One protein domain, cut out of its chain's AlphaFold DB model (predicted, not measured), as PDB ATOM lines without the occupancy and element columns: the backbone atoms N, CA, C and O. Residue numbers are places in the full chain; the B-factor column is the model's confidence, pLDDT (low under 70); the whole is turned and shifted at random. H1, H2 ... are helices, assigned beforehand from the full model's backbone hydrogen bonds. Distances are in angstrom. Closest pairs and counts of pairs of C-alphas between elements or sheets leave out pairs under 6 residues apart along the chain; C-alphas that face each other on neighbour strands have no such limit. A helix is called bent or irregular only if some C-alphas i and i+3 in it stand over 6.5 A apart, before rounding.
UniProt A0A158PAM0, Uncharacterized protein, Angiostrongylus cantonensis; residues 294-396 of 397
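This is residues 294 to 396 of the 397 residues of an uncharacterized protein of Angiostrongylus cantonensis (UniProt A0A158PAM0). The model is an open, lopsided arch of helices: a thick leg made by the helical hairpin H2 and H3 with H1 crossing H3, a beam made by the long straight H4, which crosses H1, and a thin second leg, H5, that folds away from the far end of H4. Residues 385 to 396, of which 385 to 394 belong to H5, stick out free, and H2 is broken by a sharp kink near residue 329. The printed part has 103 residues with five named helices, H1 to H5 in that order along the chain, and no named strand, and its class is all helix. It is only just loose, close to extended, with a radius of gyration of the C-alphas of 18.8 A, and its outline is flat, spanning 52 by 39 by 20 A.

H2, residues 314 to 335, is the longest helix by residues and is irregular, with C-alphas 326 and 329 9.0 A apart and a kink of 127 degrees near residue 329. With its residues 316 to 323 alone it touches H3, residues 337 to 351, in a hairpin. The closest C-alphas of this hairpin, those of Ser 316 and Phe 343, are 5.1 A apart, and the two helices run opposite ways at a steep tilt of 38 degrees. H3, with its residues 347 to 351 alone, touches H1, residues 294 to 312, at a steep tilt of 52 degrees, opposite ways; the closest C-alphas, those of Ile 308 and Lys 347, are 6.5 A apart. H1 is irregular too, but only just: C-alphas 297 and 300 are 6.8 A apart. H1 and H2 are close but not clearly touching, about perpendicular at 90 degrees, with the closest C-alphas, those of Glu 309 and Tyr 317, 6.3 A apart. Residues 300 to 304 of H1 touch residues 356 to 364 of H4, residues 354 to 374, at 69 degrees, a steep tilt only just short of about perpendicular, opposite ways; the closest C-alphas, those of Ile 300 and Thr 361, are 6.2 A apart. H5, residues 378 to 394, is close to H4 but not clearly touching, with the closest C-alphas, those of Gln 367 and Glu 378, 7.1 A apart; H5 is apart from H1, H2 and H3. Every O i to N i+4 pair is within hydrogen-bond range in H3, H4 and H5, against 13 of 15 in H1 and 13 of 18 in H2.

H1 begins at C-alpha 294, (158.816, 154.575, 117.061), and is 24.0 A long from first to last C-alpha. H2 measures 20.0 A and H3 20.5 A. H4 measures 30.2 A from C-alpha 354, (158.525, 136.962, 111.394), to C-alpha 374. H5 measures 24.2 A and ends at C-alpha 394, (121.685, 147.506, 137.584).

The two C-alphas farthest apart, those of Met 334 and Ser 396, are 55.1 A apart. The printed part has no cut, and its four links are tight. The mean pLDDT of the printed part is 87.8, and residues 395 to 396 are under 70.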
ATOM      1  N   ILE A 294     159.174 154.883 115.664       75.00
ATOM      2  CA  ILE A 294     158.816 154.575 117.061       75.00
ATOM      3  C   ILE A 294     157.854 153.375 117.143       75.00
ATOM      4  O   ILE A 294     157.925 152.583 118.081       75.00
ATOM      5  N   GLU A 295     156.949 153.224 116.176       81.88
ATOM      6  CA  GLU A 295     155.989 152.118 116.150       81.88
ATOM      7  C   GLU A 295     156.691 150.798 115.821       81.88
ATOM      8  O   GLU A 295     156.499 149.819 116.540       81.88
ATOM      9  N   ALA A 296     157.558 150.813 114.804       84.19
ATOM     10  CA  ALA A 296     158.321 149.654 114.345       84.19
ATOM     11  C   ALA A 296     159.395 149.187 115.343       84.19
ATOM     12  O   ALA A 296     159.538 147.981 115.547       84.19
ATOM     13  N   ASP A 297     160.115 150.124 115.972       79.50
ATOM     14  CA  ASP A 297     161.300 149.818 116.789       79.50
ATOM     15  C   ASP A 297     160.984 149.695 118.289       79.50
ATOM     16  O   ASP A 297     161.780 149.138 119.041       79.50
ATOM     17  N   VAL A 298     159.847 150.232 118.757       83.19
ATOM     18  CA  VAL A 298     159.528 150.287 120.197       83.19
ATOM     19  C   VAL A 298     158.148 149.718 120.510       83.19
ATOM     20  O   VAL A 298     158.026 148.855 121.378       83.19
ATOM     21  N   ILE A 299     157.088 150.191 119.848       83.69
ATOM     22  CA  ILE A 299     155.715 149.811 120.230       83.69
ATOM     23  C   ILE A 299     155.421 148.353 119.881       83.69
ATOM     24  O   ILE A 299     154.951 147.615 120.749       83.69
ATOM     25  N   ILE A 300     155.701 147.934 118.645       88.12
ATOM     26  CA  ILE A 300     155.472 146.557 118.193       88.12
ATOM     27  C   ILE A 300     156.321 145.566 119.010       88.12
ATOM     28  O   ILE A 300     155.728 144.662 119.597       88.12
ATOM     29  N   PRO A 301     157.642 145.769 119.192       90.44
ATOM     30  CA  PRO A 301     158.463 144.941 120.081       90.44
ATOM     31  C   PRO A 301     157.947 144.819 121.520       90.44
ATOM     32  O   PRO A 301     157.942 143.732 122.092       90.44
ATOM     33  N   ASN A 302     157.472 145.914 122.122       87.75
ATOM     34  CA  ASN A 302     156.921 145.863 123.480       87.75
ATOM     35  C   ASN A 302     155.620 145.057 123.543       87.75
ATOM     36  O   ASN A 302     155.423 144.288 124.479       87.75
ATOM     37  N   ARG A 303     154.749 145.197 122.536       90.06
ATOM     38  CA  ARG A 303     153.524 144.395 122.427       90.06
ATOM     39  C   ARG A 303     153.828 142.919 122.190       90.06
ATOM     40  O   ARG A 303     153.154 142.077 122.772       90.06
ATOM     41  N   MET A 304     154.834 142.612 121.373       91.38
ATOM     42  CA  MET A 304     155.332 141.249 121.182       91.38
ATOM     43  C   MET A 304     155.797 140.657 122.512       91.38
ATOM     44  O   MET A 304     155.331 139.588 122.875       91.38
ATOM     45  N   ASN A 305     156.628 141.371 123.281       91.56
ATOM     46  CA  ASN A 305     157.079 140.915 124.601       91.56
ATOM     47  C   ASN A 305     155.916 140.670 125.573       91.56
ATOM     48  O   ASN A 305     155.878 139.635 126.232       91.56
ATOM     49  N   GLU A 306     154.944 141.582 125.632       90.25
ATOM     50  CA  GLU A 306     153.761 141.419 126.483       90.25
ATOM     51  C   GLU A 306     152.926 140.193 126.075       90.25
ATOM     52  O   GLU A 306     152.442 139.459 126.935       90.25
ATOM     53  N   GLN A 307     152.775 139.946 124.772       91.81
ATOM     54  CA  GLN A 307     152.065 138.778 124.248       91.81
ATOM     55  C   GLN A 307     152.851 137.474 124.479       91.81
ATOM     56  O   GLN A 307     152.246 136.448 124.792       91.81
ATOM     57  N   ILE A 308     154.182 137.516 124.377       92.12
ATOM     58  CA  ILE A 308     155.070 136.389 124.682       92.12
ATOM     59  C   ILE A 308     154.912 135.978 126.144       92.12
ATOM     60  O   ILE A 308     154.700 134.808 126.435       92.12
ATOM     61  N   GLU A 309     154.960 136.938 127.063       90.06
ATOM     62  CA  GLU A 309     154.863 136.672 128.501       90.06
ATOM     63  C   GLU A 309     153.459 136.203 128.913       90.06
ATOM     64  O   GLU A 309     153.323 135.333 129.770       90.06
ATOM     65  N   LYS A 310     152.401 136.746 128.296       90.31
ATOM     66  CA  LYS A 310     151.011 136.451 128.686       90.31
ATOM     67  C   LYS A 310     150.385 135.256 127.988       90.31
ATOM     68  O   LYS A 310     149.419 134.713 128.520       90.31
ATOM     69  N   VAL A 311     150.843 134.893 126.794       92.44
ATOM     70  CA  VAL A 311     150.181 133.868 125.978       92.44
ATOM     71  C   VAL A 311     151.184 132.847 125.464       92.44
ATOM     72  O   VAL A 311     151.083 131.688 125.837       92.44
ATOM     73  N   GLU A 312     152.164 133.257 124.654       90.88
ATOM     74  CA  GLU A 312     152.992 132.299 123.895       90.88
ATOM     75  C   GLU A 312     153.931 131.467 124.781       90.88
ATOM     76  O   GLU A 312     154.032 130.260 124.604       90.88
ATOM     77  N   CYS A 313     154.614 132.108 125.730       93.56
ATOM     78  CA  CYS A 313     155.569 131.492 126.655       93.56
ATOM     79  C   CYS A 313     155.051 131.535 128.101       93.56
ATOM     80  O   CYS A 313     155.848 131.497 129.042       93.56
ATOM     81  N   ASN A 314     153.727 131.639 128.283       94.31
ATOM     82  CA  ASN A 314     153.098 131.829 129.592       94.31
ATOM     83  C   ASN A 314     153.471 130.708 130.567       94.31
ATOM     84  O   ASN A 314     153.877 131.003 131.680       94.31
ATOM     85  N   GLU A 315     153.429 129.448 130.134       93.44
ATOM     86  CA  GLU A 315     153.777 128.296 130.977       93.44
ATOM     87  C   GLU A 315     155.189 128.434 131.573       93.44
ATOM     88  O   GLU A 315     155.338 128.560 132.788       93.44
ATOM     89  N   SER A 316     156.205 128.595 130.719       90.44
ATOM     90  CA  SER A 316     157.596 128.803 131.157       90.44
ATOM     91  C   SER A 316     157.795 130.072 132.002       90.44
ATOM     92  O   SER A 316     158.638 130.115 132.900       90.44
ATOM     93  N   TYR A 317     157.011 131.122 131.742       91.06
ATOM     94  CA  TYR A 317     157.026 132.351 132.530       91.06
ATOM     95  C   TYR A 317     156.411 132.134 133.920       91.06
ATOM     96  O   TYR A 317     156.937 132.630 134.917       91.06
ATOM     97  N   MET A 318     155.319 131.376 134.008       91.81
ATOM     98  CA  MET A 318     154.650 131.051 135.263       91.81
ATOM     99  C   MET A 318     155.491 130.116 136.126       91.81
ATOM    100  O   MET A 318     155.539 130.327 137.336       91.81
ATOM    101  N   ASP A 319     156.226 129.178 135.532       92.62
ATOM    102  CA  ASP A 319     157.196 128.342 136.251       92.62
ATOM    103  C   ASP A 319     158.288 129.192 136.912       92.62
ATOM    104  O   ASP A 319     158.565 129.057 138.108       92.62
ATOM    105  N   LEU A 320     158.835 130.162 136.173       90.50
ATOM    106  CA  LEU A 320     159.794 131.128 136.709       90.50
ATOM    107  C   LEU A 320     159.185 131.975 137.841       90.50
ATOM    108  O   LEU A 320     159.818 132.177 138.882       90.50
ATOM    109  N   VAL A 321     157.955 132.469 137.666       90.12
ATOM    110  CA  VAL A 321     157.240 133.250 138.691       90.12
ATOM    111  C   VAL A 321     156.996 132.417 139.950       90.12
ATOM    112  O   VAL A 321     157.190 132.921 141.059       90.12
ATOM    113  N   ASN A 322     156.603 131.154 139.800       92.81
ATOM    114  CA  ASN A 322     156.370 130.237 140.909       92.81
ATOM    115  C   ASN A 322     157.672 129.948 141.664       92.81
ATOM    116  O   ASN A 322     157.710 130.118 142.883       92.81
ATOM    117  N   CYS A 323     158.771 129.663 140.957       90.38
ATOM    118  CA  CYS A 323     160.080 129.484 141.585       90.38
ATOM    119  C   CYS A 323     160.514 130.734 142.372       90.38
ATOM    120  O   CYS A 323     160.936 130.648 143.531       90.38
ATOM    121  N   MET A 324     160.350 131.925 141.787       88.56
ATOM    122  CA  MET A 324     160.692 133.191 142.444       88.56
ATOM    123  C   MET A 324     159.804 133.479 143.663       88.56
ATOM    124  O   MET A 324     160.281 134.048 144.650       88.56
ATOM    125  N   ARG A 325     158.530 133.067 143.626       90.88
ATOM    126  CA  ARG A 325     157.595 133.167 144.754       90.88
ATOM    127  C   ARG A 325     157.986 132.226 145.896       90.88
ATOM    128  O   ARG A 325     157.935 132.647 147.048       90.88
ATOM    129  N   GLU A 326     158.409 131.001 145.595       91.25
ATOM    130  CA  GLU A 326     158.804 130.008 146.601       91.25
ATOM    131  C   GLU A 326     160.165 130.301 147.243       91.25
ATOM    132  O   GLU A 326     160.323 130.203 148.461       91.25
ATOM    133  N   LYS A 327     161.176 130.647 146.437       88.00
ATOM    134  CA  LYS A 327     162.558 130.839 146.914       88.00
ATOM    135  C   LYS A 327     162.837 132.265 147.403       88.00
ATOM    136  O   LYS A 327     163.851 132.495 148.070       88.00
ATOM    137  N   GLY A 328     161.951 133.212 147.092       81.44
ATOM    138  CA  GLY A 328     162.084 134.632 147.411       81.44
ATOM    139  C   GLY A 328     163.116 135.355 146.534       81.44
ATOM    140  O   GLY A 328     164.040 134.754 145.993       81.44
ATOM    141  N   ALA A 329     163.000 136.682 146.422       74.25
ATOM    142  CA  ALA A 329     163.739 137.478 145.429       74.25
ATOM    143  C   ALA A 329     165.279 137.406 145.530       74.25
ATOM    144  O   ALA A 329     165.966 137.564 144.526       74.25
ATOM    145  N   VAL A 330     165.836 137.168 146.725       76.44
ATOM    146  CA  VAL A 330     167.296 137.171 146.947       76.44
ATOM    147  C   VAL A 330     167.936 135.839 146.550       76.44
ATOM    148  O   VAL A 330     168.945 135.825 145.853       76.44
ATOM    149  N   LYS A 331     167.353 134.710 146.977       79.75
ATOM    150  CA  LYS A 331     167.866 133.368 146.647       79.75
ATOM    151  C   LYS A 331     167.369 132.884 145.281       79.75
ATOM    152  O   LYS A 331     168.088 132.156 144.603       79.75
ATOM    153  N   GLY A 332     166.183 133.324 144.860       80.56
ATOM    154  CA  GLY A 332     165.564 132.966 143.583       80.56
ATOM    155  C   GLY A 332     166.393 133.370 142.364       80.56
ATOM    156  O   GLY A 332     166.470 132.603 141.418       80.56
ATOM    157  N   LEU A 333     167.128 134.487 142.406       76.50
ATOM    158  CA  LEU A 333     168.000 134.897 141.292       76.50
ATOM    159  C   LEU A 333     169.109 133.883 140.960       76.50
ATOM    160  O   LEU A 333     169.539 133.796 139.813       76.50
ATOM    161  N   MET A 334     169.584 133.131 141.956       83.38
ATOM    162  CA  MET A 334     170.590 132.079 141.766       83.38
ATOM    163  C   MET A 334     169.937 130.721 141.505       83.38
ATOM    164  O   MET A 334     170.390 129.974 140.643       83.38
ATOM    165  N   LEU A 335     168.892 130.398 142.273       87.19
ATOM    166  CA  LEU A 335     168.280 129.070 142.284       87.19
ATOM    167  C   LEU A 335     167.287 128.849 141.137       87.19
ATOM    168  O   LEU A 335     167.195 127.725 140.670       87.19
ATOM    169  N   CYS A 336     166.610 129.899 140.654       91.62
ATOM    170  CA  CYS A 336     165.633 129.840 139.555       91.62
ATOM    171  C   CYS A 336     166.262 130.089 138.172       91.62
ATOM    172  O   CYS A 336     165.611 130.524 137.220       91.62
ATOM    173  N   LYS A 337     167.582 129.892 138.069       91.06
ATOM    174  CA  LYS A 337     168.318 129.993 136.810       91.06
ATOM    175  C   LYS A 337     167.840 128.992 135.740       91.06
ATOM    176  O   LYS A 337     167.784 129.423 134.590       91.06
ATOM    177  N   PRO A 338     167.506 127.718 136.045       92.94
ATOM    178  CA  PRO A 338     167.065 126.788 135.006       92.94
ATOM    179  C   PRO A 338     165.705 127.183 134.406       92.94
ATOM    180  O   PRO A 338     165.561 127.209 133.185       92.94
ATOM    181  N   GLU A 339     164.744 127.612 135.220       90.56
ATOM    182  CA  GLU A 339     163.438 128.104 134.756       90.56
ATOM    183  C   GLU A 339     163.606 129.374 133.909       90.56
ATOM    184  O   GLU A 339     162.985 129.531 132.856       90.56
ATOM    185  N   LEU A 340     164.525 130.259 134.311       90.31
ATOM    186  CA  LEU A 340     164.859 131.458 133.545       90.31
ATOM    187  C   LEU A 340     165.470 131.126 132.176       90.31
ATOM    188  O   LEU A 340     165.195 131.831 131.204       90.31
ATOM    189  N   THR A 341     166.301 130.083 132.075       92.31
ATOM    190  CA  THR A 341     166.878 129.676 130.784       92.31
ATOM    191  C   THR A 341     165.817 129.181 129.809       92.31
ATOM    192  O   THR A 341     165.821 129.623 128.663       92.31
ATOM    193  N   VAL A 342     164.862 128.374 130.282       93.88
ATOM    194  CA  VAL A 342     163.746 127.869 129.464       93.88
ATOM    195  C   VAL A 342     162.876 129.022 128.955       93.88
ATOM    196  O   VAL A 342     162.581 129.110 127.762       93.88
ATOM    197  N   PHE A 343     162.521 129.967 129.832       93.31
ATOM    198  CA  PHE A 343     161.753 131.149 129.435       93.31
ATOM    199  C   PHE A 343     162.501 132.020 128.413       93.31
ATOM    200  O   PHE A 343     161.914 132.462 127.423       93.31
ATOM    201  N   ASN A 344     163.799 132.264 128.622       92.75
ATOM    202  CA  ASN A 344     164.601 133.079 127.708       92.75
ATOM    203  C   ASN A 344     164.735 132.442 126.320       92.75
ATOM    204  O   ASN A 344     164.727 133.168 125.326       92.75
ATOM    205  N   GLU A 345     164.826 131.114 126.240       95.38
ATOM    206  CA  GLU A 345     164.858 130.382 124.972       95.38
ATOM    207  C   GLU A 345     163.535 130.530 124.209       95.38
ATOM    208  O   GLU A 345     163.533 130.968 123.056       95.38
ATOM    209  N   CYS A 346     162.398 130.291 124.875       94.31
ATOM    210  CA  CYS A 346     161.074 130.497 124.282       94.31
ATOM    211  C   CYS A 346     160.883 131.947 123.812       94.31
ATOM    212  O   CYS A 346     160.446 132.205 122.685       94.31
ATOM    213  N   LYS A 347     161.278 132.911 124.651       93.75
ATOM    214  CA  LYS A 347     161.208 134.341 124.341       93.75
ATOM    215  C   LYS A 347     162.049 134.700 123.122       93.75
ATOM    216  O   LYS A 347     161.566 135.438 122.268       93.75
ATOM    217  N   TYR A 348     163.272 134.182 123.019       94.25
ATOM    218  CA  TYR A 348     164.146 134.424 121.874       94.25
ATOM    219  C   TYR A 348     163.532 133.890 120.573       94.25
ATOM    220  O   TYR A 348     163.413 134.640 119.605       94.25
ATOM    221  N   LEU A 349     163.067 132.635 120.573       94.12
ATOM    222  CA  LEU A 349     162.457 132.006 119.396       94.12
ATOM    223  C   LEU A 349     161.226 132.783 118.911       94.12
ATOM    224  O   LEU A 349     161.122 133.100 117.728       94.12
ATOM    225  N   LYS A 350     160.324 133.158 119.825       92.56
ATOM    226  CA  LYS A 350     159.105 133.904 119.479       92.56
ATOM    227  C   LYS A 350     159.378 135.344 119.066       92.56
ATOM    228  O   LYS A 350     158.680 135.877 118.212       92.56
ATOM    229  N   PHE A 351     160.379 136.001 119.645       91.94
ATOM    230  CA  PHE A 351     160.679 137.393 119.310       91.94
ATOM    231  C   PHE A 351     161.303 137.549 117.914       91.94
ATOM    232  O   PHE A 351     161.126 138.587 117.277       91.94
ATOM    233  N   HIS A 352     162.002 136.519 117.431       92.31
ATOM    234  CA  HIS A 352     162.593 136.483 116.092       92.31
ATOM    235  C   HIS A 352     161.688 135.862 115.015       92.31
ATOM    236  O   HIS A 352     162.045 135.896 113.839       92.31
ATOM    237  N   ASP A 353     160.513 135.357 115.390       94.38
ATOM    238  CA  ASP A 353     159.506 134.854 114.460       94.38
ATOM    239  C   ASP A 353     158.874 136.011 113.655       94.38
ATOM    240  O   ASP A 353     158.267 136.944 114.200       94.38
ATOM    241  N   THR A 354     159.039 135.958 112.331       93.75
ATOM    242  CA  THR A 354     158.525 136.962 111.394       93.75
ATOM    243  C   THR A 354     157.004 136.953 111.319       93.75
ATOM    244  O   THR A 354     156.402 138.026 111.334       93.75
ATOM    245  N   GLU A 355     156.368 135.778 111.327       95.75
ATOM    246  CA  GLU A 355     154.906 135.675 111.288       95.75
ATOM    247  C   GLU A 355     154.294 136.235 112.572       95.75
ATOM    248  O   GLU A 355     153.282 136.940 112.552       95.75
ATOM    249  N   PHE A 356     154.929 135.966 113.716       95.25
ATOM    250  CA  PHE A 356     154.497 136.531 114.988       95.25
ATOM    251  C   PHE A 356     154.571 138.063 114.982       95.25
ATOM    252  O   PHE A 356     153.627 138.738 115.410       95.25
ATOM    253  N   ARG A 357     155.656 138.630 114.443       93.31
ATOM    254  CA  ARG A 357     155.802 140.081 114.288       93.31
ATOM    255  C   ARG A 357     154.735 140.671 113.366       93.31
ATOM    256  O   ARG A 357     154.193 141.732 113.687       93.31
ATOM    257  N   GLU A 358     154.410 140.007 112.262       94.50
ATOM    258  CA  GLU A 358     153.362 140.437 111.329       94.50
ATOM    259  C   GLU A 358     151.979 140.433 111.987       94.50
ATOM    260  O   GLU A 358     151.299 141.461 111.972       94.50
ATOM    261  N   ARG A 359     151.602 139.352 112.686       95.06
ATOM    262  CA  ARG A 359     150.331 139.284 113.435       95.06
ATOM    263  C   ARG A 359     150.202 140.406 114.465       95.06
ATOM    264  O   ARG A 359     149.153 141.041 114.585       95.06
ATOM    265  N   MET A 360     151.272 140.676 115.215       93.38
ATOM    266  CA  MET A 360     151.277 141.744 116.221       93.38
ATOM    267  C   MET A 360     151.240 143.143 115.601       93.38
ATOM    268  O   MET A 360     150.649 144.057 116.183       93.38
ATOM    269  N   THR A 361     151.840 143.302 114.422       93.12
ATOM    270  CA  THR A 361     151.791 144.537 113.637       93.12
ATOM    271  C   THR A 361     150.380 144.800 113.125       93.12
ATOM    272  O   THR A 361     149.869 145.902 113.323       93.12
ATOM    273  N   GLU A 362     149.715 143.795 112.557       94.44
ATOM    274  CA  GLU A 362     148.354 143.936 112.032       94.44
ATOM    275  C   GLU A 362     147.366 144.309 113.142       94.44
ATOM    276  O   GLU A 362     146.650 145.303 113.039       94.44
ATOM    277  N   LYS A 363     147.437 143.614 114.283       92.69
ATOM    278  CA  LYS A 363     146.633 143.929 115.474       92.69
ATOM    279  C   LYS A 363     146.868 145.353 115.992       92.69
ATOM    280  O   LYS A 363     145.975 145.972 116.570       92.69
ATOM    281  N   TYR A 364     148.085 145.885 115.851       90.00
ATOM    282  CA  TYR A 364     148.374 147.277 116.195       90.00
ATOM    283  C   TYR A 364     147.748 148.256 115.196       90.00
ATOM    284  O   TYR A 364     147.160 149.253 115.622       90.00
ATOM    285  N   LEU A 365     147.866 147.980 113.894       91.25
ATOM    286  CA  LEU A 365     147.303 148.814 112.833       91.25
ATOM    287  C   LEU A 365     145.777 148.886 112.918       91.25
ATOM    288  O   LEU A 365     145.229 149.981 112.821       91.25
ATOM    289  N   GLU A 366     145.111 147.767 113.194       91.12
ATOM    290  CA  GLU A 366     143.662 147.703 113.399       91.12
ATOM    291  C   GLU A 366     143.219 148.565 114.591       91.12
ATOM    292  O   GLU A 366     142.383 149.453 114.461       91.12
ATOM    293  N   GLN A 367     143.864 148.421 115.750       87.06
ATOM    294  CA  GLN A 367     143.547 149.270 116.905       87.06
ATOM    295  C   GLN A 367     143.821 150.755 116.640       87.06
ATOM    296  O   GLN A 367     143.143 151.631 117.182       87.06
ATOM    297  N   ARG A 368     144.842 151.059 115.832       86.25
ATOM    298  CA  ARG A 368     145.176 152.426 115.435       86.25
ATOM    299  C   ARG A 368     144.114 153.005 114.502       86.25
ATOM    300  O   ARG A 368     143.742 154.162 114.696       86.25
ATOM    301  N   SER A 369     143.631 152.237 113.526       87.88
ATOM    302  CA  SER A 369     142.574 152.672 112.608       87.88
ATOM    303  C   SER A 369     141.261 152.890 113.361       87.88
ATOM    304  O   SER A 369     140.640 153.942 113.219       87.88
ATOM    305  N   GLU A 370     140.895 151.987 114.272       85.88
ATOM    306  CA  GLU A 370     139.725 152.135 115.142       85.88
ATOM    307  C   GLU A 370     139.822 153.364 116.053       85.88
ATOM    308  O   GLU A 370     138.849 154.110 116.189       85.88
ATOM    309  N   ALA A 371     140.991 153.623 116.645       84.12
ATOM    310  CA  ALA A 371     141.200 154.802 117.480       84.12
ATOM    311  C   ALA A 371     141.115 156.107 116.675       84.12
ATOM    312  O   ALA A 371     140.573 157.094 117.170       84.12
ATOM    313  N   ARG A 372     141.595 156.111 115.424       81.38
ATOM    314  CA  ARG A 372     141.452 157.247 114.496       81.38
ATOM    315  C   ARG A 372     139.992 157.457 114.074       81.38
ATOM    316  O   ARG A 372     139.549 158.601 114.023       81.38
ATOM    317  N   ARG A 373     139.237 156.376 113.823       82.06
ATOM    318  CA  ARG A 373     137.809 156.420 113.448       82.06
ATOM    319  C   ARG A 373     136.908 156.877 114.600       82.06
ATOM    320  O   ARG A 373     136.019 157.693 114.397       82.06
ATOM    321  N   THR A 374     137.123 156.347 115.803       82.62
ATOM    322  CA  THR A 374     136.233 156.561 116.961       82.62
ATOM    323  C   THR A 374     136.692 157.686 117.890       82.62
ATOM    324  O   THR A 374     135.918 158.157 118.721       82.62
ATOM    325  N   GLY A 375     137.956 158.109 117.788       79.81
ATOM    326  CA  GLY A 375     138.580 159.037 118.734       79.81
ATOM    327  C   GLY A 375     138.782 158.442 120.132       79.81
ATOM    328  O   GLY A 375     139.058 159.187 121.076       79.81
ATOM    329  N   MET A 376     138.620 157.124 120.295       74.94
ATOM    330  CA  MET A 376     138.725 156.429 121.577       74.94
ATOM    331  C   MET A 376     139.804 155.351 121.546       74.94
ATOM    332  O   MET A 376     139.938 154.583 120.601       74.94
ATOM    333  N   THR A 377     140.568 155.266 122.628       78.69
ATOM    334  CA  THR A 377     141.527 154.178 122.850       78.69
ATOM    335  C   THR A 377     140.832 152.874 123.233       78.69
ATOM    336  O   THR A 377     139.738 152.874 123.797       78.69
ATOM    337  N   GLU A 378     141.530 151.755 123.047       77.56
ATOM    338  CA  GLU A 378     141.059 150.419 123.431       77.56
ATOM    339  C   GLU A 378     140.568 150.332 124.888       77.56
ATOM    340  O   GLU A 378     139.521 149.758 125.179       77.56
ATOM    341  N   GLN A 379     141.291 150.952 125.825       75.81
ATOM    342  CA  GLN A 379     140.896 150.965 127.236       75.81
ATOM    343  C   GLN A 379     139.620 151.778 127.479       75.81
ATOM    344  O   GLN A 379     138.819 151.419 128.339       75.81
ATOM    345  N   GLN A 380     139.424 152.871 126.737       80.56
ATOM    346  CA  GLN A 380     138.220 153.691 126.848       80.56
ATOM    347  C   GLN A 380     136.999 152.965 126.289       80.56
ATOM    348  O   GLN A 380     135.946 153.040 126.917       80.56
ATOM    349  N   ARG A 381     137.156 152.216 125.188       82.69
ATOM    350  CA  ARG A 381     136.087 151.368 124.644       82.69
ATOM    351  C   ARG A 381     135.672 150.293 125.637       82.69
ATOM    352  O   ARG A 381     134.518 150.273 126.038       82.69
ATOM    353  N   LYS A 382     136.625 149.513 126.158       85.94
ATOM    354  CA  LYS A 382     136.349 148.499 127.194       85.94
ATOM    355  C   LYS A 382     135.689 149.083 128.437       85.94
ATOM    356  O   LYS A 382     134.799 148.479 129.025       85.94
ATOM    357  N   LEU A 383     136.111 150.278 128.850       85.69
ATOM    358  CA  LEU A 383     135.495 150.968 129.979       85.69
ATOM    359  C   LEU A 383     134.066 151.427 129.662       85.69
ATOM    360  O   LEU A 383     133.215 151.410 130.549       85.69
ATOM    361  N   GLN A 384     133.799 151.859 128.431       88.06
ATOM    362  CA  GLN A 384     132.459 152.216 127.984       88.06
ATOM    363  C   GLN A 384     131.557 150.979 127.898       88.06
ATOM    364  O   GLN A 384     130.481 151.001 128.487       88.06
ATOM    365  N   GLU A 385     132.028 149.891 127.290       89.56
ATOM    366  CA  GLU A 385     131.340 148.596 127.249       89.56
ATOM    367  C   GLU A 385     131.013 148.096 128.658       89.56
ATOM    368  O   GLU A 385     129.874 147.736 128.939       89.56
ATOM    369  N   PHE A 386     131.972 148.156 129.587       90.62
ATOM    370  CA  PHE A 386     131.743 147.786 130.983       90.62
ATOM    371  C   PHE A 386     130.689 148.676 131.657       90.62
ATOM    372  O   PHE A 386     129.841 148.184 132.399       90.62
ATOM    373  N   ARG A 387     130.704 149.991 131.401       89.44
ATOM    374  CA  ARG A 387     129.685 150.918 131.925       89.44
ATOM    375  C   ARG A 387     128.301 150.629 131.348       89.44
ATOM    376  O   ARG A 387     127.318 150.746 132.072       89.44
ATOM    377  N   GLU A 388     128.215 150.288 130.069       91.69
ATOM    378  CA  GLU A 388     126.963 149.931 129.399       91.69
ATOM    379  C   GLU A 388     126.429 148.586 129.894       91.69
ATOM    380  O   GLU A 388     125.248 148.485 130.222       91.69
ATOM    381  N   TRP A 389     127.302 147.587 130.034       93.19
ATOM    382  CA  TRP A 389     126.988 146.306 130.661       93.19
ATOM    383  C   TRP A 389     126.451 146.513 132.079       93.19
ATOM    384  O   TRP A 389     125.365 146.030 132.396       93.19
ATOM    385  N   LYS A 390     127.146 147.313 132.894       90.50
ATOM    386  CA  LYS A 390     126.754 147.602 134.276       90.50
ATOM    387  C   LYS A 390     125.377 148.273 134.357       90.50
ATOM    388  O   LYS A 390     124.536 147.821 135.119       90.50
ATOM    389  N   LYS A 391     125.102 149.270 133.508       89.25
ATOM    390  CA  LYS A 391     123.779 149.922 133.429       89.25
ATOM    391  C   LYS A 391     122.649 148.959 133.064       89.25
ATOM    392  O   LYS A 391     121.538 149.125 133.550       89.25
ATOM    393  N   LYS A 392     122.909 147.983 132.186       87.81
ATOM    394  CA  LYS A 392     121.906 146.978 131.802       87.81
ATOM    395  C   LYS A 392     121.577 146.018 132.948       87.81
ATOM    396  O   LYS A 392     120.437 145.585 133.018       87.81
ATOM    397  N   HIS A 393     122.545 145.722 133.817       83.44
ATOM    398  CA  HIS A 393     122.384 144.771 134.921       83.44
ATOM    399  C   HIS A 393     121.939 145.436 136.238       83.44
ATOM    400  O   HIS A 393     121.299 144.786 137.049       83.44
ATOM    401  N   GLU A 394     122.214 146.731 136.442       75.69
ATOM    402  CA  GLU A 394     121.685 147.506 137.584       75.69
ATOM    403  C   GLU A 394     120.226 147.957 137.383       75.69
ATOM    404  O   GLU A 394     119.548 148.245 138.356       75.69
ATOM    405  N   ASN A 395     119.730 148.020 136.140       60.44
ATOM    406  CA  ASN A 395     118.324 148.336 135.836       60.44
ATOM    407  C   ASN A 395     117.428 147.082 135.735       60.44
ATOM    408  O   ASN A 395     116.262 147.197 135.355       60.44
ATOM    409  N   SER A 396     117.989 145.891 135.970       57.38
ATOM    410  CA  SER A 396     117.273 144.604 135.975       57.38
ATOM    411  C   SER A 396     117.047 144.032 137.382       57.38
ATOM    412  O   SER A 396     116.490 142.942 137.496       57.38
TER     413      SER A 396